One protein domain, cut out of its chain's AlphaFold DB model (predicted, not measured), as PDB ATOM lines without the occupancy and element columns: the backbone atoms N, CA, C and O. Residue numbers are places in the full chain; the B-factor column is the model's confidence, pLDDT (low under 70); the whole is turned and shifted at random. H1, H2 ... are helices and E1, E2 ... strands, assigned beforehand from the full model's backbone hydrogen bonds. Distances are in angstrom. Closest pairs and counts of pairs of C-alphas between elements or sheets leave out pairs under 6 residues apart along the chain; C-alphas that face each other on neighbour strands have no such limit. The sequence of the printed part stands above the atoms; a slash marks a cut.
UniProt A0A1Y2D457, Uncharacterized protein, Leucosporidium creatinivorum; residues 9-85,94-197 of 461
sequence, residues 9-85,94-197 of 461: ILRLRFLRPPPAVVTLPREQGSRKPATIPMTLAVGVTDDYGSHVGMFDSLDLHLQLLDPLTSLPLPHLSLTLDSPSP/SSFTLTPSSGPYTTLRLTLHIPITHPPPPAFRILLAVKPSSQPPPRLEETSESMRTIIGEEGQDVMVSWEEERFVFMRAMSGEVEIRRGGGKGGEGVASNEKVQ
ATOM      1  N   ILE A   9      -5.570  22.088 -11.064       97.38
ATOM      2  CA  ILE A   9      -6.474  21.323 -11.930       97.38
ATOM      3  C   ILE A   9      -7.703  22.180 -12.215       97.38
ATOM      4  O   ILE A   9      -8.560  22.383 -11.353       97.38
ATOM      5  N   LEU A  10      -7.810  22.667 -13.446       97.50
ATOM      6  CA  LEU A  10      -9.007  23.348 -13.920       97.50
ATOM      7  C   LEU A  10      -9.950  22.348 -14.587       97.50
ATOM      8  O   LEU A  10      -9.525  21.366 -15.182       97.50
ATOM      9  N   ARG A  11     -11.256  22.578 -14.493       97.19
ATOM     10  CA  ARG A  11     -12.300  21.686 -15.009       97.19
ATOM     11  C   ARG A  11     -12.957  22.320 -16.216       97.19
ATOM     12  O   ARG A  11     -13.582  23.375 -16.108       97.19
ATOM     13  N   LEU A  12     -12.907  21.629 -17.351       97.50
ATOM     14  CA  LEU A  12     -13.795  21.949 -18.465       97.50
ATOM     15  C   LEU A  12     -15.240  21.639 -18.046       97.50
ATOM     16  O   LEU A  12     -15.492  20.644 -17.354       97.50
ATOM     17  N   ARG A  13     -16.197  22.490 -18.428       95.81
ATOM     18  CA  ARG A  13     -17.615  22.326 -18.075       95.81
ATOM     19  C   ARG A  13     -18.554  22.661 -19.219       95.81
ATOM     20  O   ARG A  13     -18.355  23.642 -19.929       95.81
ATOM     21  N   PHE A  14     -19.644  21.902 -19.300       95.56
ATOM     22  CA  PHE A  14     -20.834  22.285 -20.053       95.56
ATOM     23  C   PHE A  14     -21.762  23.109 -19.149       95.56
ATOM     24  O   PHE A  14     -22.571  22.566 -18.404       95.56
ATOM     25  N   LEU A  15     -21.640  24.433 -19.211       93.56
ATOM     26  CA  LEU A  15     -22.497  25.377 -18.481       93.56
ATOM     27  C   LEU A  15     -23.924  25.403 -19.041       93.56
ATOM     28  O   LEU A  15     -24.889  25.603 -18.307       93.56
ATOM     29  N   ARG A  16     -24.064  25.146 -20.345       94.12
ATOM     30  CA  ARG A  16     -25.320  24.711 -20.960       94.12
ATOM     31  C   ARG A  16     -25.073  23.322 -21.552       94.12
ATOM     32  O   ARG A  16     -24.377  23.243 -22.571       94.12
ATOM     33  N   PRO A  17     -25.601  22.258 -20.922       94.19
ATOM     34  CA  PRO A  17     -25.373  20.892 -21.371       94.19
ATOM     35  C   PRO A  17     -26.025  20.598 -22.723       94.19
ATOM     36  O   PRO A  17     -26.903  21.355 -23.163       94.19
ATOM     37  N   PRO A  18     -25.646  19.483 -23.372       95.75
ATOM     38  CA  PRO A  18     -26.365  19.009 -24.543       95.75
ATOM     39  C   PRO A  18     -27.838  18.697 -24.230       95.75
ATOM     40  O   PRO A  18     -28.205  18.476 -23.068       95.75
ATOM     41  N   PRO A  19     -28.707  18.702 -25.259       95.88
ATOM     42  CA  PRO A  19     -30.072  18.204 -25.114       95.88
ATOM     43  C   PRO A  19     -30.055  16.737 -24.668       95.88
ATOM     44  O   PRO A  19     -29.179  15.989 -25.082       95.88
ATOM     45  N   ALA A  20     -31.028  16.319 -23.863       95.62
ATOM     46  CA  ALA A  20     -31.163  14.918 -23.453       95.62
ATOM     47  C   ALA A  20     -31.589  14.010 -24.616       95.62
ATOM     48  O   ALA A  20     -31.242  12.835 -24.653       95.62
ATOM     49  N   VAL A  21     -32.331  14.563 -25.581       95.88
ATOM     50  CA  VAL A  21     -32.862  13.821 -26.723       95.88
ATOM     51  C   VAL A  21     -32.690  14.636 -27.999       95.88
ATOM     52  O   VAL A  21     -33.016  15.826 -28.045       95.88
ATOM     53  N   VAL A  22     -32.250  13.979 -29.067       94.88
ATOM     54  CA  VAL A  22     -32.324  14.490 -30.435       94.88
ATOM     55  C   VAL A  22     -33.262  13.619 -31.259       94.88
ATOM     56  O   VAL A  22     -33.217  12.392 -31.211       94.88
ATOM     57  N   THR A  23     -34.154  14.256 -32.009       93.31
ATOM     58  CA  THR A  23     -35.188  13.567 -32.780       93.31
ATOM     59  C   THR A  23     -34.894  13.670 -34.268       93.31
ATOM     60  O   THR A  23     -34.835  14.770 -34.813       93.31
ATOM     61  N   LEU A  24     -34.747  12.524 -34.931       90.62
ATOM     62  CA  LEU A  24     -34.556  12.430 -36.373       90.62
ATOM     63  C   LEU A  24     -35.883  12.574 -37.131       90.62
ATOM     64  O   LEU A  24     -36.912  12.082 -36.654       90.62
ATOM     65  N   PRO A  25     -35.873  13.196 -38.321       85.44
ATOM     66  CA  PRO A  25     -37.056  13.315 -39.167       85.44
ATOM     67  C   PRO A  25     -37.534  11.939 -39.668       85.44
ATOM     68  O   PRO A  25     -36.728  11.044 -39.929       85.44
ATOM     69  N   ARG A  26     -38.857  11.762 -39.812       77.75
ATOM     70  CA  ARG A  26     -39.484  10.473 -40.179       77.75
ATOM     71  C   ARG A  26     -39.148  10.038 -41.608       77.75
ATOM     72  O   ARG A  26     -39.001   8.849 -41.883       77.75
ATOM     73  N   GLU A  27     -39.063  11.000 -42.521       67.94
ATOM     74  CA  GLU A  27     -38.877  10.761 -43.952       67.94
ATOM     75  C   GLU A  27     -37.393  10.808 -44.338       67.94
ATOM     76  O   GLU A  27     -36.909  11.762 -44.943       67.94
ATOM     77  N   GLN A  28     -36.661   9.721 -44.081       57.97
ATOM     78  CA  GLN A  28     -35.370   9.464 -44.741       57.97
ATOM     79  C   GLN A  28     -35.543   8.952 -46.190       57.97
ATOM     80  O   GLN A  28     -34.718   8.207 -46.706       57.97
ATOM     81  N   GLY A  29     -36.620   9.351 -46.881       56.62
ATOM     82  CA  GLY A  29     -36.737   9.165 -48.334       56.62
ATOM     83  C   GLY A  29     -35.825  10.118 -49.119       56.62
ATOM     84  O   GLY A  29     -35.566   9.913 -50.304       56.62
ATOM     85  N   SER A  30     -35.315  11.163 -48.459       59.53
ATOM     86  CA  SER A  30     -34.353  12.087 -49.047       59.53
ATOM     87  C   SER A  30     -32.940  11.492 -48.997       59.53
ATOM     88  O   SER A  30     -32.515  10.973 -47.971       59.53
ATOM     89  N   ARG A  31     -32.174  11.618 -50.088       76.06
ATOM     90  CA  ARG A  31     -30.742  11.254 -50.152       76.06
ATOM     91  C   ARG A  31     -29.833  12.172 -49.307       76.06
ATOM     92  O   ARG A  31     -28.619  12.145 -49.493       76.06
ATOM     93  N   LYS A  32     -30.384  13.019 -48.430       82.88
ATOM     94  CA  LYS A  32     -29.624  14.008 -47.653       82.88
ATOM     95  C   LYS A  32     -29.374  13.540 -46.208       82.88
ATOM     96  O   LYS A  32     -30.314  13.063 -45.573       82.88
ATOM     97  N   PRO A  33     -28.145  13.693 -45.678       86.88
ATOM     98  CA  PRO A  33     -27.853  13.498 -44.255       86.88
ATOM     99  C   PRO A  33     -28.809  14.294 -43.363       86.88
ATOM    100  O   PRO A  33     -29.215  15.398 -43.726       86.88
ATOM    101  N   ALA A  34     -29.155  13.746 -42.196       89.81
ATOM    102  CA  ALA A  34     -29.950  14.478 -41.218       89.81
ATOM    103  C   ALA A  34     -29.057  15.482 -40.482       89.81
ATOM    104  O   ALA A  34     -27.985  15.117 -39.995       89.81
ATOM    105  N   THR A  35     -29.518  16.726 -40.386       92.06
ATOM    106  CA  THR A  35     -28.839  17.809 -39.669       92.06
ATOM    107  C   THR A  35     -29.682  18.248 -38.480       92.06
ATOM    108  O   THR A  35     -30.883  18.491 -38.626       92.06
ATOM    109  N   ILE A  36     -29.067  18.335 -37.302       93.50
ATOM    110  CA  ILE A  36     -29.733  18.735 -36.059       93.50
ATOM    111  C   ILE A  36     -28.957  19.904 -35.442       93.50
ATOM    112  O   ILE A  36     -27.840  19.689 -34.959       93.50
ATOM    113  N   PRO A  37     -29.516  21.126 -35.427       94.31
ATOM    114  CA  PRO A  37     -28.894  22.240 -34.734       94.31
ATOM    115  C   PRO A  37     -28.995  22.046 -33.216       94.31
ATOM    116  O   PRO A  37     -30.011  21.595 -32.681       94.31
ATOM    117  N   MET A  38     -27.943  22.422 -32.501       95.25
ATOM    118  CA  MET A  38     -27.914  22.460 -31.044       95.25
ATOM    119  C   MET A  38     -27.036  23.606 -30.544       95.25
ATOM    120  O   MET A  38     -26.207  24.164 -31.262       95.25
ATOM    121  N   THR A  39     -27.234  23.991 -29.288       95.19
ATOM    122  CA  THR A  39     -26.451  25.051 -28.652       95.19
ATOM    123  C   THR A  39     -25.903  24.562 -27.329       95.19
ATOM    124  O   THR A  39     -26.675  24.149 -26.461       95.19
ATOM    125  N   LEU A  40     -24.588  24.668 -27.168       95.88
ATOM    126  CA  LEU A  40     -23.881  24.411 -25.918       95.88
ATOM    127  C   LEU A  40     -23.336  25.724 -25.359       95.88
ATOM    128  O   LEU A  40     -23.182  26.707 -26.082       95.88
ATOM    129  N   ALA A  41     -23.018  25.734 -24.073       95.69
ATOM    130  CA  ALA A  41     -22.186  26.766 -23.475       95.69
ATOM    131  C   ALA A  41     -21.105  26.071 -22.666       95.69
ATOM    132  O   ALA A  41     -21.414  25.190 -21.861       95.69
ATOM    133  N   VAL A  42     -19.858  26.443 -22.915       96.06
ATOM    134  CA  VAL A  42     -18.682  25.813 -22.317       96.06
ATOM    135  C   VAL A  42     -17.865  26.842 -21.556       96.06
ATOM    136  O   VAL A  42     -17.784  27.998 -21.969       96.06
ATOM    137  N   GLY A  43     -17.260  26.425 -20.453       96.06
ATOM    138  CA  GLY A  43     -16.391  27.279 -19.651       96.06
ATOM    139  C   GLY A  43     -15.378  26.467 -18.858       96.06
ATOM    140  O   GLY A  43     -15.390  25.233 -18.892       96.06
ATOM    141  N   VAL A  44     -14.511  27.184 -18.151       96.88
ATOM    142  CA  VAL A  44     -13.474  26.620 -17.288       96.88
ATOM    143  C   VAL A  44     -13.742  27.053 -15.858       96.88
ATOM    144  O   VAL A  44     -14.006  28.230 -15.602       96.88
ATOM    145  N   THR A  45     -13.689  26.104 -14.927       95.94
ATOM    146  CA  THR A  45     -13.848  26.392 -13.500       95.94
ATOM    147  C   THR A  45     -12.772  25.734 -12.653       95.94
ATOM    148  O   THR A  45     -12.145  24.769 -13.080       95.94
ATOM    149  N   ASP A  46     -12.610  26.198 -11.422       94.88
ATOM    150  CA  ASP A  46     -11.948  25.436 -10.358       94.88
ATOM    151  C   ASP A  46     -12.858  24.298  -9.822       94.88
ATOM    152  O   ASP A  46     -13.928  24.012 -10.386       94.88
ATOM    153  N   ASP A  47     -12.444  23.637  -8.734       92.50
ATOM    154  CA  ASP A  47     -13.223  22.615  -8.017       92.50
ATOM    155  C   ASP A  47     -14.510  23.152  -7.363       92.50
ATOM    156  O   ASP A  47     -15.529  22.452  -7.300       92.50
ATOM    157  N   TYR A  48     -14.534  24.431  -6.990       89.69
ATOM    158  CA  TYR A  48     -15.713  25.127  -6.458       89.69
ATOM    159  C   TYR A  48     -16.718  25.522  -7.532       89.69
ATOM    160  O   TYR A  48     -17.849  25.914  -7.222       89.69
ATOM    161  N   GLY A  49     -16.365  25.374  -8.805       89.81
ATOM    162  CA  GLY A  49     -17.184  25.848  -9.907       89.81
ATOM    163  C   GLY A  49     -17.085  27.357 -10.131       89.81
ATOM    164  O   GLY A  49     -17.907  27.886 -10.878       89.81
ATOM    165  N   SER A  50     -16.111  28.034  -9.518       91.81
ATOM    166  CA  SER A  50     -15.789  29.432  -9.796       91.81
ATOM    167  C   SER A  50     -15.148  29.527 -11.171       91.81
ATOM    168  O   SER A  50     -14.284  28.722 -11.519       91.81
ATOM    169  N   HIS A  51     -15.574  30.499 -11.973       91.06
ATOM    170  CA  HIS A  51     -14.997  30.705 -13.296       91.06
ATOM    171  C   HIS A  51     -13.530  31.138 -13.196       91.06
ATOM    172  O   HIS A  51     -13.210  32.057 -12.441       91.06
ATOM    173  N   VAL A  52     -12.669  30.543 -14.021       90.25
ATOM    174  CA  VAL A  52     -11.253  30.914 -14.121       90.25
ATOM    175  C   VAL A  52     -10.988  31.490 -15.504       90.25
ATOM    176  O   VAL A  52     -11.150  30.804 -16.509       90.25
ATOM    177  N   GLY A  53     -10.588  32.762 -15.546       86.31
ATOM    178  CA  GLY A  53     -10.333  33.503 -16.784       86.31
ATOM    179  C   GLY A  53      -8.895  33.980 -16.956       86.31
ATOM    180  O   GLY A  53      -8.663  34.941 -17.676       86.31
ATOM    181  N   MET A  54      -7.947  33.353 -16.261       88.56
ATOM    182  CA  MET A  54      -6.562  33.826 -16.132       88.56
ATOM    183  C   MET A  54      -5.628  33.249 -17.209       88.56
ATOM    184  O   MET A  54      -4.463  32.987 -16.949       88.56
ATOM    185  N   PHE A  55      -6.127  32.987 -18.416       90.44
ATOM    186  CA  PHE A  55      -5.335  32.459 -19.535       90.44
ATOM    187  C   PHE A  55      -5.726  33.165 -20.836       90.44
ATOM    188  O   PHE A  55      -6.873  33.575 -20.990       90.44
ATOM    189  N   ASP A  56      -4.795  33.294 -21.783       90.06
ATOM    190  CA  ASP A  56      -5.040  34.049 -23.022       90.06
ATOM    191  C   ASP A  56      -6.073  33.358 -23.918       90.06
ATOM    192  O   ASP A  56      -7.091  33.931 -24.324       90.06
ATOM    193  N   SER A  57      -5.805  32.093 -24.225       93.81
ATOM    194  CA  SER A  57      -6.630  31.279 -25.104       93.81
ATOM    195  C   SER A  57      -6.416  29.801 -24.828       93.81
ATOM    196  O   SER A  57      -5.302  29.385 -24.522       93.81
ATOM    197  N   LEU A  58      -7.467  29.007 -25.001       95.06
ATOM    198  CA  LEU A  58      -7.423  27.560 -24.869       95.06
ATOM    199  C   LEU A  58      -8.061  26.912 -26.094       95.06
ATOM    200  O   LEU A  58      -9.262  27.064 -26.327       95.06
ATOM    201  N   ASP A  59      -7.270  26.172 -26.863       96.06
ATOM    202  CA  ASP A  59      -7.782  25.397 -27.989       96.06
ATOM    203  C   ASP A  59      -8.479  24.137 -27.480       96.06
ATOM    204  O   ASP A  59      -7.877  23.252 -26.873       96.06
ATOM    205  N   LEU A  60      -9.775  24.053 -27.746       96.50
ATOM    206  CA  LEU A  60     -10.649  22.972 -27.324       96.50
ATOM    207  C   LEU A  60     -11.164  22.207 -28.536       96.50
ATOM    208  O   LEU A  60     -11.212  22.721 -29.656       96.50
ATOM    209  N   HIS A  61     -11.595  20.973 -28.306       96.12
ATOM    210  CA  HIS A  61     -12.315  20.199 -29.304       96.12
ATOM    211  C   HIS A  61     -13.484  19.439 -28.687       96.12
ATOM    212  O   HIS A  61     -13.468  19.058 -27.513       96.12
ATOM    213  N   LEU A  62     -14.512  19.239 -29.511       96.94
ATOM    214  CA  LEU A  62     -15.643  18.375 -29.206       96.94
ATOM    215  C   LEU A  62     -15.508  17.057 -29.963       96.94
ATOM    216  O   LEU A  62     -15.239  17.051 -31.167       96.94
ATOM    217  N   GLN A  63     -15.754  15.946 -29.281       96.31
ATOM    218  CA  GLN A  63     -15.773  14.620 -29.889       96.31
ATOM    219  C   GLN A  63     -17.041  13.869 -29.494       96.31
ATOM    220  O   GLN A  63     -17.470  13.908 -28.344       96.31
ATOM    221  N   LEU A  64     -17.656  13.190 -30.462       96.94
ATOM    222  CA  LEU A  64     -18.798  12.315 -30.218       96.94
ATOM    223  C   LEU A  64     -18.297  10.922 -29.859       96.94
ATOM    224  O   LEU A  64     -17.531  10.335 -30.625       96.94
ATOM    225  N   LEU A  65     -18.744  10.404 -28.721       97.06
ATOM    226  CA  LEU A  65     -18.353   9.096 -28.209       97.06
ATOM    227  C   LEU A  65     -19.548   8.149 -28.142       97.06
ATOM    228  O   LEU A  65     -20.677   8.559 -27.858       97.06
ATOM    229  N   ASP A  66     -19.277   6.872 -28.367       95.62
ATOM    230  CA  ASP A  66     -20.210   5.786 -28.107       95.62
ATOM    231  C   ASP A  66     -20.366   5.596 -26.582       95.62
ATOM    232  O   ASP A  66     -19.354   5.472 -25.888       95.62
ATOM    233  N   PRO A  67     -21.589   5.574 -26.022       93.88
ATOM    234  CA  PRO A  67     -21.774   5.528 -24.569       93.88
ATOM    235  C   PRO A  67     -21.264   4.250 -23.892       93.88
ATOM    236  O   PRO A  67     -20.945   4.287 -22.704       93.88
ATOM    237  N   LEU A  68     -21.195   3.135 -24.626       91.00
ATOM    238  CA  LEU A  68     -20.827   1.824 -24.089       91.00
ATOM    239  C   LEU A  68     -19.321   1.588 -24.173       91.00
ATOM    240  O   LEU A  68     -18.706   1.097 -23.231       91.00
ATOM    241  N   THR A  69     -18.723   1.933 -25.309       92.00
ATOM    242  CA  THR A  69     -17.301   1.685 -25.584       92.00
ATOM    243  C   THR A  69     -16.415   2.884 -25.269       92.00
ATOM    244  O   THR A  69     -15.201   2.733 -25.171       92.00
ATOM    245  N   SER A  70     -17.001   4.078 -25.112       92.12
ATOM    246  CA  SER A  70     -16.289   5.361 -25.004       92.12
ATOM    247  C   SER A  70     -15.348   5.646 -26.184       92.12
ATOM    248  O   SER A  70     -14.462   6.493 -26.087       92.12
ATOM    249  N   LEU A  71     -15.536   4.950 -27.309       94.56
ATOM    250  CA  LEU A  71     -14.760   5.158 -28.524       94.56
ATOM    251  C   LEU A  71     -15.399   6.252 -29.390       94.56
ATOM    252  O   LEU A  71     -16.619   6.437 -29.346       94.56
ATOM    253  N   PRO A  72     -14.607   6.965 -30.208       95.44
ATOM    254  CA  PRO A  72     -15.141   7.945 -31.145       95.44
ATOM    255  C   PRO A  72     -16.153   7.322 -32.111       95.44
ATOM    256  O   PRO A  72     -15.941   6.217 -32.605       95.44
ATOM    257  N   LEU A  73     -17.223   8.054 -32.424       94.38
ATOM    258  CA  LEU A  73     -18.229   7.664 -33.415       94.38
ATOM    259  C   LEU A  73     -17.850   8.226 -34.796       94.38
ATOM    260  O   LEU A  73     -18.220   9.361 -35.095       94.38
ATOM    261  N   PRO A  74     -17.162   7.471 -35.679       91.00
ATOM    262  CA  PRO A  74     -16.629   8.010 -36.938       91.00
ATOM    263  C   PRO A  74     -17.719   8.408 -37.939       91.00
ATOM    264  O   PRO A  74     -17.458   9.138 -38.890       91.00
ATOM    265  N   HIS A  75     -18.937   7.897 -37.752       90.94
ATOM    266  CA  HIS A  75     -20.059   8.162 -38.642       90.94
ATOM    267  C   HIS A  75     -20.833   9.420 -38.259       90.94
ATOM    268  O   HIS A  75     -21.567   9.926 -39.092       90.94
ATOM    269  N   LEU A  76     -20.705   9.929 -37.034       92.81
ATOM    270  CA  LEU A  76     -21.361  11.171 -36.637       92.81
ATOM    271  C   LEU A  76     -20.341  12.306 -36.648       92.81
ATOM    272  O   LEU A  76     -19.197  12.119 -36.242       92.81
ATOM    273  N   SER A  77     -20.754  13.504 -37.057       93.56
ATOM    274  CA  SER A  77     -19.882  14.682 -36.988       93.56
ATOM    275  C   SER A  77     -20.600  15.884 -36.395       93.56
ATOM    276  O   SER A  77     -21.764  16.137 -36.705       93.56
ATOM    277  N   LEU A  78     -19.881  16.649 -35.576       94.00
ATOM    278  CA  LEU A  78     -20.299  17.966 -35.101       94.00
ATOM    279  C   LEU A  78     -19.571  19.037 -35.901       94.00
ATOM    280  O   LEU A  78     -18.347  19.001 -36.008       94.00
ATOM    281  N   THR A  79     -20.314  20.009 -36.418       92.94
ATOM    282  CA  THR A  79     -19.741  21.171 -37.099       92.94
ATOM    283  C   THR A  79     -20.091  22.431 -36.333       92.94
ATOM    284  O   THR A  79     -21.258  22.637 -35.999       92.94
ATOM    285  N   LEU A  80     -19.093  23.265 -36.050       92.62
ATOM    286  CA  LEU A  80     -19.313  24.567 -35.434       92.62
ATOM    287  C   LEU A  80     -19.777  25.571 -36.489       92.62
ATOM    288  O   LEU A  80     -19.109  25.761 -37.510       92.62
ATOM    289  N   ASP A  81     -20.888  26.248 -36.218       89.50
ATOM    290  CA  ASP A  81     -21.371  27.337 -37.056       89.50
ATOM    291  C   ASP A  81     -20.450  28.546 -36.831       89.50
ATOM    292  O   ASP A  81     -20.626  29.338 -35.902       89.50
ATOM    293  N   SER A  82     -19.398  28.654 -37.646       75.25
ATOM    294  CA  SER A  82     -18.454  29.765 -37.554       75.25
ATOM    295  C   SER A  82     -19.098  31.040 -38.108       75.25
ATOM    296  O   SER A  82     -19.580  31.027 -39.240       75.25
ATOM    297  N   PRO A  83     -19.065  32.172 -37.383       59.00
ATOM    298  CA  PRO A  83     -19.580  33.444 -37.892       59.00
ATOM    299  C   PRO A  83     -18.728  34.055 -39.025       59.00
ATOM    300  O   PRO A  83     -19.082  35.113 -39.536       59.00
ATOM    301  N   SER A  84     -17.622  33.417 -39.440       52.09
ATOM    302  CA  SER A  84     -16.767  33.902 -40.532       52.09
ATOM    303  C   SER A  84     -17.141  33.255 -41.877       52.09
ATOM    304  O   SER A  84     -17.024  32.037 -42.016       52.09
ATOM    305  N   PRO A  85     -17.532  34.038 -42.901       42.66
ATOM    306  CA  PRO A  85     -17.989  33.545 -44.202       42.66
ATOM    307  C   PRO A  85     -16.843  33.141 -45.148       42.66
ATOM    308  O   PRO A  85     -16.976  33.259 -46.362       42.66
ATOM    309  N   SER A  94     -14.574  20.395 -35.392       86.31
ATOM    310  CA  SER A  94     -15.184  20.448 -34.060       86.31
ATOM    311  C   SER A  94     -14.275  21.135 -33.030       86.31
ATOM    312  O   SER A  94     -14.559  21.099 -31.832       86.31
ATOM    313  N   SER A  95     -13.163  21.729 -33.486       92.50
ATOM    314  CA  SER A  95     -12.249  22.513 -32.658       92.50
ATOM    315  C   SER A  95     -12.635  23.988 -32.638       92.50
ATOM    316  O   SER A  95     -13.128  24.527 -33.628       92.50
ATOM    317  N   PHE A  96     -12.384  24.645 -31.513       93.00
ATOM    318  CA  PHE A  96     -12.617  26.070 -31.315       93.00
ATOM    319  C   PHE A  96     -11.667  26.601 -30.246       93.00
ATOM    320  O   PHE A  96     -11.178  25.842 -29.412       93.00
ATOM    321  N   THR A  97     -11.437  27.906 -30.246       93.38
ATOM    322  CA  THR A  97     -10.593  28.556 -29.246       93.38
ATOM    323  C   THR A  97     -11.480  29.249 -28.220       93.38
ATOM    324  O   THR A  97     -12.344  30.053 -28.570       93.38
ATOM    325  N   LEU A  98     -11.285  28.921 -26.947       91.62
ATOM    326  CA  LEU A  98     -11.902  29.603 -25.818       91.62
ATOM    327  C   LEU A  98     -11.004  30.763 -25.382       91.62
ATOM    328  O   LEU A  98      -9.869  30.537 -24.976       91.62
ATOM    329  N   THR A  99     -11.525  31.988 -25.415       91.94
ATOM    330  CA  THR A  99     -10.828  33.191 -24.932       91.94
ATOM    331  C   THR A  99     -11.587  33.799 -23.752       91.94
ATOM    332  O   THR A  99     -12.699  34.303 -23.961       91.94
ATOM    333  N   PRO A 100     -11.028  33.805 -22.529       87.06
ATOM    334  CA  PRO A 100     -11.691  34.376 -21.353       87.06
ATOM    335  C   PRO A 100     -12.070  35.854 -21.477       87.06
ATOM    336  O   PRO A 100     -13.035  36.303 -20.860       87.06
ATOM    337  N   SER A 101     -11.367  36.612 -22.324       86.69
ATOM    338  CA  SER A 101     -11.692  38.011 -22.638       86.69
ATOM    339  C   SER A 101     -13.090  38.202 -23.244       86.69
ATOM    340  O   SER A 101     -13.645  39.296 -23.170       86.69
ATOM    341  N   SER A 102     -13.691  37.146 -23.805       85.50
ATOM    342  CA  SER A 102     -15.058  37.161 -24.349       85.50
ATOM    343  C   SER A 102     -16.146  36.911 -23.295       85.50
ATOM    344  O   SER A 102     -17.333  36.915 -23.623       85.50
ATOM    345  N   GLY A 103     -15.760  36.704 -22.032       89.75
ATOM    346  CA  GLY A 103     -16.662  36.448 -20.913       89.75
ATOM    347  C   GLY A 103     -16.428  35.086 -20.251       89.75
ATOM    348  O   GLY A 103     -15.558  34.322 -20.667       89.75
ATOM    349  N   PRO A 104     -17.233  34.751 -19.224       88.12
ATOM    350  CA  PRO A 104     -17.012  33.565 -18.396       88.12
ATOM    351  C   PRO A 104     -17.333  32.233 -19.094       88.12
ATOM    352  O   PRO A 104     -17.227  31.157 -18.506       88.12
ATOM    353  N   TYR A 105     -17.828  32.286 -20.328       93.12
ATOM    354  CA  TYR A 105     -18.144  31.110 -21.119       93.12
ATOM    355  C   TYR A 105     -18.264  31.451 -22.595       93.12
ATOM    356  O   TYR A 105     -18.569  32.580 -22.973       93.12
ATOM    357  N   THR A 106     -18.106  30.432 -23.435       93.38
ATOM    358  CA  THR A 106     -18.357  30.520 -24.875       93.38
ATOM    359  C   THR A 106     -19.628  29.766 -25.228       93.38
ATOM    360  O   THR A 106     -19.789  28.596 -24.880       93.38
ATOM    361  N   THR A 107     -20.545  30.431 -25.934       95.19
ATOM    362  CA  THR A 107     -21.727  29.778 -26.512       95.19
ATOM    363  C   THR A 107     -21.373  29.205 -27.877       95.19
ATOM    364  O   THR A 107     -20.986  29.944 -28.778       95.19
ATOM    365  N   LEU A 108     -21.548  27.898 -28.043       94.88
ATOM    366  CA  LEU A 108     -21.263  27.174 -29.276       94.88
ATOM    367  C   LEU A 108     -22.572  26.851 -29.989       94.88
ATOM    368  O   LEU A 108     -23.448  26.200 -29.415       94.88
ATOM    369  N   ARG A 109     -22.698  27.288 -31.241       95.25
ATOM    370  CA  ARG A 109     -23.764  26.852 -32.151       95.25
ATOM    371  C   ARG A 109     -23.219  25.712 -32.996       95.25
ATOM    372  O   ARG A 109     -22.219  25.884 -33.685       95.25
ATOM    373  N   LEU A 110     -23.819  24.540 -32.852       95.12
ATOM    374  CA  LEU A 110     -23.335  23.304 -33.444       95.12
ATOM    375  C   LEU A 110     -24.418  22.704 -34.324       95.12
ATOM    376  O   LEU A 110     -25.592  22.716 -33.960       95.12
ATOM    377  N   THR A 111     -23.999  22.067 -35.407       94.75
ATOM    378  CA  THR A 111     -24.853  21.205 -36.215       94.75
ATOM    379  C   THR A 111     -24.336  19.771 -36.126       94.75
ATOM    380  O   THR A 111     -23.189  19.489 -36.474       94.75
ATOM    381  N   LEU A 112     -25.175  18.857 -35.634       95.12
ATOM    382  CA  LEU A 112     -24.921  17.416 -35.659       95.12
ATOM    383  C   LEU A 112     -25.354  16.854 -37.009       95.12
ATOM    384  O   LEU A 112     -26.504  17.033 -37.412       95.12
ATOM    385  N   HIS A 113     -24.453  16.132 -37.668       93.62
ATOM    386  CA  HIS A 113     -24.710  15.457 -38.936       93.62
ATOM    387  C   HIS A 113     -24.767  13.953 -38.719       93.62
ATOM    388  O   HIS A 113     -23.847  13.362 -38.150       93.62
ATOM    389  N   ILE A 114     -25.844  13.343 -39.206       91.50
ATOM    390  CA  ILE A 114     -26.052  11.897 -39.177       91.50
ATOM    391  C   ILE A 114     -26.175  11.399 -40.625       91.50
ATOM    392  O   ILE A 114     -27.143  11.755 -41.313       91.50
ATOM    393  N   PRO A 115     -25.216  10.599 -41.122       89.44
ATOM    394  CA  PRO A 115     -25.229  10.099 -42.485       89.44
ATOM    395  C   PRO A 115     -26.335   9.061 -42.665       89.44
ATOM    396  O   PRO A 115     -26.711   8.348 -41.740       89.44
ATOM    397  N   ILE A 116     -26.824   8.935 -43.896       84.06
ATOM    398  CA  ILE A 116     -27.844   7.934 -44.252       84.06
ATOM    399  C   ILE A 116     -27.247   6.528 -44.337       84.06
ATOM    400  O   ILE A 116     -27.947   5.537 -44.152       84.06
ATOM    401  N   THR A 117     -25.953   6.428 -44.644       85.50
ATOM    402  CA  THR A 117     -25.286   5.154 -44.941       85.50
ATOM    403  C   THR A 117     -25.155   4.237 -43.729       85.50
ATOM    404  O   THR A 117     -24.865   3.057 -43.904       85.50
ATOM    405  N   HIS A 118     -25.386   4.751 -42.518       85.81
ATOM    406  CA  HIS A 118     -25.287   3.990 -41.282       85.81
ATOM    407  C   HIS A 118     -26.532   4.207 -40.419       85.81
ATOM    408  O   HIS A 118     -27.014   5.338 -40.316       85.81
ATOM    409  N   PRO A 119     -27.067   3.153 -39.778       88.69
ATOM    410  CA  PRO A 119     -28.084   3.345 -38.760       88.69
ATOM    411  C   PRO A 119     -27.496   4.215 -37.636       88.69
ATOM    412  O   PRO A 119     -26.374   3.952 -37.197       88.69
ATOM    413  N   PRO A 120     -28.216   5.251 -37.171       89.81
ATOM    414  CA  PRO A 120     -27.746   6.051 -36.051       89.81
ATOM    415  C   PRO A 120     -27.622   5.169 -34.801       89.81
ATOM    416  O   PRO A 120     -28.472   4.290 -34.607       89.81
ATOM    417  N   PRO A 121     -26.612   5.404 -33.944       94.31
ATOM    418  CA  PRO A 121     -26.566   4.751 -32.645       94.31
ATOM    419  C   PRO A 121     -27.786   5.176 -31.805       94.31
ATOM    420  O   PRO A 121     -28.380   6.225 -32.070       94.31
ATOM    421  N   PRO A 122     -28.188   4.388 -30.795       95.75
ATOM    422  CA  PRO A 122     -29.321   4.739 -29.935       95.75
ATOM    423  C   PRO A 122     -29.044   5.980 -29.077       95.75
ATOM    424  O   PRO A 122     -29.972   6.703 -28.725       95.75
ATOM    425  N   ALA A 123     -27.778   6.243 -28.758       97.44
ATOM    426  CA  ALA A 123     -27.341   7.409 -28.010       97.44
ATOM    427  C   ALA A 123     -25.871   7.727 -28.314       97.44
ATOM    428  O   ALA A 123     -25.150   6.913 -28.893       97.44
ATOM    429  N   PHE A 124     -25.427   8.913 -27.910       97.31
ATOM    430  CA  PHE A 124     -24.021   9.320 -27.935       97.31
ATOM    431  C   PHE A 124     -23.680  10.170 -26.709       97.31
ATOM    432  O   PHE A 124     -24.568  10.670 -26.020       97.31
ATOM    433  N   ARG A 125     -22.389  10.364 -26.446       97.44
ATOM    434  CA  ARG A 125     -21.870  11.340 -25.476       97.44
ATOM    435  C   ARG A 125     -21.034  12.391 -26.192       97.44
ATOM    436  O   ARG A 125     -20.517  12.141 -27.279       97.44
ATOM    437  N   ILE A 126     -20.897  13.563 -25.585       97.69
ATOM    438  CA  ILE A 126     -20.018  14.629 -26.068       97.69
ATOM    439  C   ILE A 126     -18.844  14.754 -25.102       97.69
ATOM    440  O   ILE A 126     -19.030  15.074 -23.929       97.69
ATOM    441  N   LEU A 127     -17.637  14.519 -25.604       97.75
ATOM    442  CA  LEU A 127     -16.391  14.837 -24.925       97.75
ATOM    443  C   LEU A 127     -15.992  16.275 -25.251       97.75
ATOM    444  O   LEU A 127     -15.946  16.658 -26.417       97.75
ATOM    445  N   LEU A 128     -15.682  17.042 -24.213       97.88
ATOM    446  CA  LEU A 128     -15.026  18.338 -24.271       97.88
ATOM    447  C   LEU A 128     -13.627  18.182 -23.673       97.88
ATOM    448  O   LEU A 128     -13.499  17.895 -22.482       97.88
ATOM    449  N   ALA A 129     -12.600  18.376 -24.494       97.62
ATOM    450  CA  ALA A 129     -11.205  18.209 -24.105       97.62
ATOM    451  C   ALA A 129     -10.316  19.276 -24.752       97.62
ATOM    452  O   ALA A 129     -10.679  19.886 -25.765       97.62
ATOM    453  N   VAL A 130      -9.136  19.487 -24.173       97.06
ATOM    454  CA  VAL A 130      -8.113  20.342 -24.779       97.06
ATOM    455  C   VAL A 130      -7.591  19.677 -26.041       97.06
ATOM    456  O   VAL A 130      -7.454  18.455 -26.115       97.06
ATOM    457  N   LYS A 131      -7.396  20.470 -27.093       94.81
ATOM    458  CA  LYS A 131      -6.867  19.975 -28.357       94.81
ATOM    459  C   LYS A 131      -5.448  19.436 -28.120       94.81
ATOM    460  O   LYS A 131      -4.624  20.175 -27.584       94.81
ATOM    461  N   PRO A 132      -5.147  18.188 -28.517       90.19
ATOM    462  CA  PRO A 132      -3.816  17.627 -28.330       90.19
ATOM    463  C   PRO A 132      -2.740  18.495 -28.985       90.19
ATOM    464  O   PRO A 132      -2.897  18.929 -30.133       90.19
ATOM    465  N   SER A 133      -1.647  18.722 -28.257       90.12
ATOM    466  CA  SER A 133      -0.452  19.364 -28.799       90.12
ATOM    467  C   SER A 133       0.220  18.435 -29.812       90.12
ATOM    468  O   SER A 133       0.169  17.210 -29.703       90.12
ATOM    469  N   SER A 134       0.852  19.017 -30.832       87.62
ATOM    470  CA  SER A 134       1.651  18.243 -31.796       87.62
ATOM    471  C   SER A 134       2.983  17.765 -31.212       87.62
ATOM    472  O   SER A 134       3.610  16.862 -31.767       87.62
ATOM    473  N   GLN A 135       3.416  18.373 -30.105       90.44
ATOM    474  CA  GLN A 135       4.644  18.034 -29.401       90.44
ATOM    475  C   GLN A 135       4.302  17.323 -28.088       90.44
ATOM    476  O   GLN A 135       3.291  17.652 -27.469       90.44
ATOM    477  N   PRO A 136       5.112  16.340 -27.658       88.75
ATOM    478  CA  PRO A 136       4.946  15.754 -26.339       88.75
ATOM    479  C   PRO A 136       5.228  16.825 -25.276       88.75
ATOM    480  O   PRO A 136       6.187  17.590 -25.440       88.75
ATOM    481  N   PRO A 137       4.445  16.868 -24.188       91.81
ATOM    482  CA  PRO A 137       4.654  17.876 -23.172       91.81
ATOM    483  C   PRO A 137       5.979  17.649 -22.435       91.81
ATOM    484  O   PRO A 137       6.481  16.517 -22.383       91.81
ATOM    485  N   PRO A 138       6.552  18.700 -21.822       92.25
ATOM    486  CA  PRO A 138       7.723  18.559 -20.969       92.25
ATOM    487  C   PRO A 138       7.507  17.496 -19.883       92.25
ATOM    488  O   PRO A 138       6.394  17.319 -19.364       92.25
ATOM    489  N   ARG A 139       8.589  16.789 -19.541       93.69
ATOM    490  CA  ARG A 139       8.599  15.892 -18.380       93.69
ATOM    491  C   ARG A 139       8.464  16.707 -17.104       93.69
ATOM    492  O   ARG A 139       9.045  17.787 -16.997       93.69
ATOM    493  N   LEU A 140       7.699  16.167 -16.171       94.44
ATOM    494  CA  LEU A 140       7.503  16.732 -14.844       94.44
ATOM    495  C   LEU A 140       8.208  15.819 -13.825       94.44
ATOM    496  O   LEU A 140       8.713  14.749 -14.166       94.44
ATOM    497  N   GLU A 141       8.280  16.240 -12.573       94.81
ATOM    498  CA  GLU A 141       8.628  15.366 -11.464       94.81
ATOM    499  C   GLU A 141       7.574  14.265 -11.306       94.81
ATOM    500  O   GLU A 141       6.400  14.448 -11.632       94.81
ATOM    501  N   GLU A 142       7.979  13.121 -10.750       93.56
ATOM    502  CA  GLU A 142       7.149  11.914 -10.629       93.56
ATOM    503  C   GLU A 142       5.761  12.188 -10.024       93.56
ATOM    504  O   GLU A 142       4.752  11.671 -10.509       93.56
ATOM    505  N   THR A 143       5.686  13.036  -8.994       94.25
ATOM    506  CA  THR A 143       4.412  13.394  -8.354       94.25
ATOM    507  C   THR A 143       3.504  14.179  -9.304       94.25
ATOM    508  O   THR A 143       2.319  13.869  -9.419       94.25
ATOM    509  N   SER A 144       4.044  15.165 -10.023       96.31
ATOM    510  CA  SER A 144       3.284  15.981 -10.974       96.31
ATOM    511  C   SER A 144       2.917  15.196 -12.239       96.31
ATOM    512  O   SER A 144       1.812  15.357 -12.756       96.31
ATOM    513  N   GLU A 145       3.775  14.279 -12.702       95.62
ATOM    514  CA  GLU A 145       3.427  13.328 -13.767       95.62
ATOM    515  C   GLU A 145       2.300  12.392 -13.328       95.62
ATOM    516  O   GLU A 145       1.354  12.185 -14.083       95.62
ATOM    517  N   SER A 146       2.345  11.884 -12.095       95.81
ATOM    518  CA  SER A 146       1.293  11.032 -11.531       95.81
ATOM    519  C   SER A 146      -0.034  11.777 -11.398       95.81
ATOM    520  O   SER A 146      -1.084  11.226 -11.726       95.81
ATOM    521  N   MET A 147       0.010  13.050 -11.000       97.19
ATOM    522  CA  MET A 147      -1.163  13.925 -10.947       97.19
ATOM    523  C   MET A 147      -1.724  14.262 -12.334       97.19
ATOM    524  O   MET A 147      -2.929  14.442 -12.484       97.19
ATOM    525  N   ARG A 148      -0.885  14.316 -13.372       96.06
ATOM    526  CA  ARG A 148      -1.337  14.491 -14.759       96.06
ATOM    527  C   ARG A 148      -1.933  13.197 -15.326       96.06
ATOM    528  O   ARG A 148      -2.982  13.235 -15.967       96.06
ATOM    529  N   THR A 149      -1.314  12.059 -15.018       96.25
ATOM    530  CA  THR A 149      -1.826  10.716 -15.326       96.25
ATOM    531  C   THR A 149      -3.179  10.490 -14.673       96.25
ATOM    532  O   THR A 149      -4.110  10.084 -15.355       96.25
ATOM    533  N   ILE A 150      -3.351  10.830 -13.390       97.12
ATOM    534  CA  ILE A 150      -4.596  10.524 -12.675       97.12
ATOM    535  C   ILE A 150      -5.834  11.201 -13.245       97.12
ATOM    536  O   ILE A 150      -6.910  10.606 -13.223       97.12
ATOM    537  N   ILE A 151      -5.688  12.384 -13.835       97.31
ATOM    538  CA  ILE A 151      -6.779  13.070 -14.535       97.31
ATOM    539  C   ILE A 151      -6.888  12.696 -16.023       97.31
ATOM    540  O   ILE A 151      -7.819  13.148 -16.687       97.31
ATOM    541  N   GLY A 152      -5.991  11.843 -16.533       95.88
ATOM    542  CA  GLY A 152      -5.984  11.344 -17.912       95.88
ATOM    543  C   GLY A 152      -5.549  12.377 -18.948       95.88
ATOM    544  O   GLY A 152      -6.076  12.366 -20.061       95.88
ATOM    545  N   GLU A 153      -4.656  13.293 -18.565       96.69
ATOM    546  CA  GLU A 153      -4.198  14.406 -19.404       96.69
ATOM    547  C   GLU A 153      -2.675  14.343 -19.652       96.69
ATOM    548  O   GLU A 153      -2.007  15.371 -19.743       96.69
ATOM    549  N   GLU A 154      -2.082  13.143 -19.762       94.75
ATOM    550  CA  GLU A 154      -0.626  12.944 -19.922       94.75
ATOM    551  C   GLU A 154      -0.035  13.664 -21.138       94.75
ATOM    552  O   GLU A 154       1.137  14.036 -21.127       94.75
ATOM    553  N   GLY A 155      -0.844  13.845 -22.185       93.75
ATOM    554  CA  GLY A 155      -0.465  14.532 -23.419       93.75
ATOM    555  C   GLY A 155      -0.660  16.047 -23.387       93.75
ATOM    556  O   GLY A 155      -0.411  16.697 -24.401       93.75
ATOM    557  N   GLN A 156      -1.131  16.612 -22.273       95.12
ATOM    558  CA  GLN A 156      -1.392  18.038 -22.162       95.12
ATOM    559  C   GLN A 156      -0.159  18.808 -21.666       95.12
ATOM    560  O   GLN A 156       0.494  18.427 -20.687       95.12
ATOM    561  N   ASP A 157       0.127  19.929 -22.332       94.69
ATOM    562  CA  ASP A 157       1.078  20.933 -21.863       94.69
ATOM    563  C   ASP A 157       0.546  21.643 -20.610       94.69
ATOM    564  O   ASP A 157      -0.636  21.986 -20.523       94.69
ATOM    565  N   VAL A 158       1.431  21.901 -19.645       95.38
ATOM    566  CA  VAL A 158       1.097  22.747 -18.495       95.38
ATOM    567  C   VAL A 158       1.044  24.191 -18.976       95.38
ATOM    568  O   VAL A 158       2.059  24.750 -19.391       95.38
ATOM    569  N   MET A 159      -0.138  24.797 -18.928       95.19
ATOM    570  CA  MET A 159      -0.313  26.189 -19.329       95.19
ATOM    571  C   MET A 159       0.085  27.126 -18.201       95.19
ATOM    572  O   MET A 159      -0.153  26.821 -17.035       95.19
ATOM    573  N   VAL A 160       0.649  28.275 -18.559       94.56
ATOM    574  CA  VAL A 160       1.019  29.326 -17.611       94.56
ATOM    575  C   VAL A 160       0.077  30.511 -17.792       94.56
ATOM    576  O   VAL A 160      -0.189  30.944 -18.913       94.56
ATOM    577  N   SER A 161      -0.467  30.982 -16.679       92.75
ATOM    578  CA  SER A 161      -1.346  32.137 -16.568       92.75
ATOM    579  C   SER A 161      -0.561  33.441 -16.735       92.75
ATOM    580  O   SER A 161       0.664  33.467 -16.626       92.75
ATOM    581  N   TRP A 162      -1.263  34.559 -16.914       89.81
ATOM    582  CA  TRP A 162      -0.645  35.893 -16.862       89.81
ATOM    583  C   TRP A 162      -0.118  36.297 -15.467       89.81
ATOM    584  O   TRP A 162       0.589  37.289 -15.337       89.81
ATOM    585  N   GLU A 163      -0.457  35.522 -14.436       91.75
ATOM    586  CA  GLU A 163      -0.029  35.642 -13.038       91.75
ATOM    587  C   GLU A 163       0.967  34.525 -12.685       91.75
ATOM    588  O   GLU A 163       1.183  34.222 -11.517       91.75
ATOM    589  N   GLU A 164       1.553  33.881 -13.702       93.56
ATOM    590  CA  GLU A 164       2.535  32.799 -13.563       93.56
ATOM    591  C   GLU A 164       1.990  31.530 -12.875       93.56
ATOM    592  O   GLU A 164       2.741  30.618 -12.527       93.56
ATOM    593  N   GLU A 165       0.667  31.413 -12.733       93.81
ATOM    594  CA  GLU A 165       0.032  30.198 -12.228       93.81
ATOM    595  C   GLU A 165       0.039  29.100 -13.290       93.81
ATOM    596  O   GLU A 165      -0.139  29.351 -14.480       93.81
ATOM    597  N   ARG A 166       0.209  27.852 -12.863       95.56
ATOM    598  CA  ARG A 166       0.327  26.700 -13.760       95.56
ATOM    599  C   ARG A 166      -0.960  25.892 -13.762       95.56
ATOM    600  O   ARG A 166      -1.475  25.586 -12.690       95.56
ATOM    601  N   PHE A 167      -1.453  25.492 -14.932       96.06
ATOM    602  CA  PHE A 167      -2.730  24.791 -15.079       96.06
ATOM    603  C   PHE A 167      -2.646  23.559 -15.975       96.06
ATOM    604  O   PHE A 167      -1.975  23.562 -17.008       96.06
ATOM    605  N   VAL A 168      -3.432  22.546 -15.618       97.31
ATOM    606  CA  VAL A 168      -3.831  21.436 -16.495       97.31
ATOM    607  C   VAL A 168      -5.358  21.354 -16.465       97.31
ATOM    608  O   VAL A 168      -5.980  21.646 -15.440       97.31
ATOM    609  N   PHE A 169      -5.980  21.019 -17.594       97.81
ATOM    610  CA  PHE A 169      -7.424  21.149 -17.779       97.81
ATOM    611  C   PHE A 169      -8.065  19.776 -17.919       97.81
ATOM    612  O   PHE A 169      -7.999  19.142 -18.964       97.81
ATOM    613  N   MET A 170      -8.769  19.360 -16.877       98.06
ATOM    614  CA  MET A 170      -9.500  18.109 -16.841       98.06
ATOM    615  C   MET A 170     -10.689  18.133 -17.813       98.06
ATOM    616  O   MET A 170     -11.636  18.924 -17.654       98.06
ATOM    617  N   ARG A 171     -10.674  17.218 -18.787       97.81
ATOM    618  CA  ARG A 171     -11.761  17.001 -19.753       97.81
ATOM    619  C   ARG A 171     -13.095  16.646 -19.106       97.81
ATOM    620  O   ARG A 171     -13.150  16.060 -18.022       97.81
ATOM    621  N   ALA A 172     -14.187  16.964 -19.798       97.38
ATOM    622  CA  ALA A 172     -15.551  16.635 -19.386       97.38
ATOM    623  C   ALA A 172     -16.253  15.789 -20.443       97.38
ATOM    624  O   ALA A 172     -16.280  16.159 -21.615       97.38
ATOM    625  N   MET A 173     -16.891  14.702 -20.024       97.69
ATOM    626  CA  MET A 173     -17.778  13.921 -20.879       97.69
ATOM    627  C   MET A 173     -19.224  14.129 -20.432       97.69
ATOM    628  O   MET A 173     -19.526  14.033 -19.247       97.69
ATOM    629  N   SER A 174     -20.129  14.437 -21.357       97.50
ATOM    630  CA  SER A 174     -21.553  14.545 -21.033       97.50
ATOM    631  C   SER A 174     -22.159  13.183 -20.694       97.50
ATOM    632  O   SER A 174     -21.674  12.142 -21.141       97.50
ATOM    633  N   GLY A 175     -23.298  13.200 -20.007       96.56
ATOM    634  CA  GLY A 175     -24.258  12.099 -20.039       96.56
ATOM    635  C   GLY A 175     -24.755  11.774 -21.453       96.56
ATOM    636  O   GLY A 175     -24.382  12.418 -22.442       96.56
ATOM    637  N   GLU A 176     -25.604  10.759 -21.541       96.94
ATOM    638  CA  GLU A 176     -26.113  10.249 -22.812       96.94
ATOM    639  C   GLU A 176     -27.128  11.200 -23.452       96.94
ATOM    640  O   GLU A 176     -28.044  11.696 -22.799       96.94
ATOM    641  N   VAL A 177     -26.955  11.428 -24.752       97.19
ATOM    642  CA  VAL A 177     -27.904  12.112 -25.626       97.19
ATOM    643  C   VAL A 177     -28.602  11.050 -26.464       97.19
ATOM    644  O   VAL A 177     -27.991  10.457 -27.355       97.19
ATOM    645  N   GLU A 178     -29.874  10.790 -26.176       97.06
ATOM    646  CA  GLU A 178     -30.660   9.767 -26.866       97.06
ATOM    647  C   GLU A 178     -31.019  10.221 -28.287       97.06
ATOM    648  O   GLU A 178     -31.459  11.353 -28.502       97.06
ATOM    649  N   ILE A 179     -30.892   9.327 -29.267       95.00
ATOM    650  CA  ILE A 179     -31.356   9.552 -30.634       95.00
ATOM    651  C   ILE A 179     -32.696   8.837 -30.826       95.00
ATOM    652  O   ILE A 179     -32.765   7.614 -30.941       95.00
ATOM    653  N   ARG A 180     -33.779   9.610 -30.953       94.25
ATOM    654  CA  ARG A 180     -35.118   9.084 -31.255       94.25
ATOM    655  C   ARG A 180     -35.474   9.268 -32.719       94.25
ATOM    656  O   ARG A 180     -35.140  10.271 -33.343       94.25
ATOM    657  N   ARG A 181     -36.234   8.325 -33.275       89.56
ATOM    658  CA  ARG A 181     -36.887   8.505 -34.580       89.56
ATOM    659  C   ARG A 181     -38.235   9.185 -34.363       89.56
ATOM    660  O   ARG A 181     -39.110   8.628 -33.707       89.56
ATOM    661  N   GLY A 182     -38.385  10.400 -34.877       80.38
ATOM    662  CA  GLY A 182     -39.590  11.205 -34.710       80.38
ATOM    663  C   GLY A 182     -40.669  10.933 -35.751       80.38
ATOM    664  O   GLY A 182     -40.412  10.398 -36.826       80.38
ATOM    665  N   GLY A 183     -41.892  11.369 -35.431       65.31
ATOM    666  CA  GLY A 183     -43.056  11.363 -36.325       65.31
ATOM    667  C   GLY A 183     -43.326  12.689 -37.052       65.31
ATOM    668  O   GLY A 183     -44.364  12.812 -37.700       65.31
ATOM    669  N   GLY A 184     -42.442  13.685 -36.918       59.09
ATOM    670  CA  GLY A 184     -42.629  15.026 -37.480       59.09
ATOM    671  C   GLY A 184     -42.542  15.050 -39.011       59.09
ATOM    672  O   GLY A 184     -41.703  14.371 -39.596       59.09
ATOM    673  N   LYS A 185     -43.404  15.849 -39.655       56.84
ATOM    674  CA  LYS A 185     -43.487  16.026 -41.122       56.84
ATOM    675  C   LYS A 185     -42.446  17.012 -41.702       56.84
ATOM    676  O   LYS A 185     -42.643  17.526 -42.796       56.84
ATOM    677  N   GLY A 186     -41.367  17.315 -40.978       60.34
ATOM    678  CA  GLY A 186     -40.318  18.257 -41.399       60.34
ATOM    679  C   GLY A 186     -38.976  17.554 -41.607       60.34
ATOM    680  O   GLY A 186     -38.697  16.573 -40.928       60.34
ATOM    681  N   GLY A 187     -38.161  18.040 -42.550       64.94
ATOM    682  CA  GLY A 187     -36.846  17.466 -42.875       64.94
ATOM    683  C   GLY A 187     -35.718  17.803 -41.889       64.94
ATOM    684  O   GLY A 187     -34.641  17.225 -41.997       64.94
ATOM    685  N   GLU A 188     -35.948  18.704 -40.932       73.25
ATOM    686  CA  GLU A 188     -34.981  19.060 -39.886       73.25
ATOM    687  C   GLU A 188     -35.244  18.262 -38.607       73.25
ATOM    688  O   GLU A 188     -36.393  18.081 -38.192       73.25
ATOM    689  N   GLY A 189     -34.174  17.770 -37.980       75.25
ATOM    690  CA  GLY A 189     -34.285  17.132 -36.674       75.25
ATOM    691  C   GLY A 189     -34.436  18.159 -35.548       75.25
ATOM    692  O   GLY A 189     -34.021  19.308 -35.677       75.25
ATOM    693  N   VAL A 190     -35.031  17.742 -34.429       85.94
ATOM    694  CA  VAL A 190     -35.347  18.627 -33.295       85.94
ATOM    695  C   VAL A 190     -34.609  18.164 -32.043       85.94
ATOM    696  O   VAL A 190     -34.718  17.003 -31.647       85.94
ATOM    697  N   ALA A 191     -33.873  19.074 -31.408       83.44
ATOM    698  CA  ALA A 191     -33.265  18.868 -30.096       83.44
ATOM    699  C   ALA A 191     -34.259  19.206 -28.971       83.44
ATOM    700  O   ALA A 191     -34.995  20.191 -29.064       83.44
ATOM    701  N   SER A 192     -34.276  18.419 -27.895       88.25
ATOM    702  CA  SER A 192     -35.142  18.684 -26.745       88.25
ATOM    703  C   SER A 192     -34.679  19.888 -25.904       88.25
ATOM    704  O   SER A 192     -33.502  20.277 -25.869       88.25
ATOM    705  N   ASN A 193     -35.633  20.486 -25.184       86.06
ATOM    706  CA  ASN A 193     -35.342  21.514 -24.181       86.06
ATOM    707  C   ASN A 193     -34.756  20.920 -22.893       86.06
ATOM    708  O   ASN A 193     -33.973  21.593 -22.229       86.06
ATOM    709  N   GLU A 194     -35.099  19.669 -22.576       89.50
ATOM    710  CA  GLU A 194     -34.490  18.907 -21.485       89.50
ATOM    711  C   GLU A 194     -32.986  18.742 -21.727       89.50
ATOM    712  O   GLU A 194     -32.560  18.482 -22.855       89.50
ATOM    713  N   LYS A 195     -32.177  18.932 -20.683       89.44
ATOM    714  CA  LYS A 195     -30.713  18.923 -20.769       89.44
ATOM    715  C   LYS A 195     -30.137  17.766 -19.977       89.44
ATOM    716  O   LYS A 195     -30.644  17.423 -18.914       89.44
ATOM    717  N   VAL A 196     -29.037  17.219 -20.472       83.12
ATOM    718  CA  VAL A 196     -28.254  16.215 -19.755       83.12
ATOM    719  C   VAL A 196     -27.579  16.870 -18.548       83.12
ATOM    720  O   VAL A 196     -26.686  17.688 -18.717       83.12
ATOM    721  N   GLN A 197     -27.972  16.519 -17.325       87.56
ATOM    722  CA  GLN A 197     -27.383  17.093 -16.099       87.56
ATOM    723  C   GLN A 197     -26.246  16.249 -15.502       87.56
ATOM    724  O   GLN A 197     -25.830  16.475 -14.370       87.56
TER     725      GLN A 197
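What this domain is: This is residues 9 to 85 and 94 to 197 of the 461 residues of an uncharacterized protein of Leucosporidium creatinivorum (UniProt A0A1Y2D457). What shape do these atoms make? An elongated, barrel-like body is built of two strongly twisted sheets, the curled sheet E5-E7-E3-E1-E9 wrapping round one side and the branched sheet of E2, E4, E6, E8, E10 and E11 covering the other. The chain passes between them where E9 runs on into E10, and H1 sits at one end of the long axis, only grazing the curled sheet. What is the make-up? The printed part has 181 residues, with one named helix and eleven named strands in the order E1 to E8, H1, E9 to E11; the class is mostly strand, with under half of the residues in named elements. The curled sheet is mixed, and the whole is compact, with a radius of gyration of the C-alphas of 18.0 A and spans of 58 by 33 by 32 A.

How they stand to each other: How is the curled sheet joined? E1, residues 9 to 16, is parallel to E9, residues 166 to 170, with N 10 and O 168 2.9 A apart, and antiparallel to E3, residues 34 to 45, with N 13 and O 43 2.9 A apart. E3 is antiparallel to E7, residues 106 to 114, with N 38 to O 110 at 2.8 A, and E7 to the edge strand E5, residues 77 to 80, with N 79 to O 111 at 2.9 A. How is the branched sheet joined? E8, residues 123 to 130, has antiparallel E4, residues 58 to 65, on one side, with N 63 to O 127 at 3.0 A. On the other side are antiparallel E10, residues 172 to 174, with N 128 to O 172 at 2.8 A, and E11, residues 177 to 181, with N 124 to O 177 at 3.0 A. E6, residues 95 to 98, is antiparallel to E4, with N 60 to O 96 at 2.8 A, and E2, residues 21 to 24, is parallel to E11, with N 22 to O 178 at 2.8 A. What else comes close? The closest C-alphas of E1 and E10 are those of Leu 12 and Ala 172, 5.7 A apart. H1, residues 142 to 150, has every O i to N i+4 pair within hydrogen-bond range and only grazes the curled sheet with residues 147 to 150.

Where its parts are: Where do the strands begin and end? E1 begins at C-alpha 9, (-6.474, 21.323, -11.930), and E11 ends at C-alpha 181, (-36.887, 8.505, -34.580). Which are longest? E3 measures 34.2 A from first to last C-alpha, E7 24.7 A and E8 23.4 A.

The domain as a whole: Is anything missing? Residues 86 to 93 are not printed, and C-alphas 85 and 94 are 16.8 A apart. Which links are long? They are E3 to E4, E4 to E5, E8 to H1 and H1 to E9. Where is confidence low? The pLDDT is under 70 at residues 27 to 30, 83 to 85 and 183 to 187.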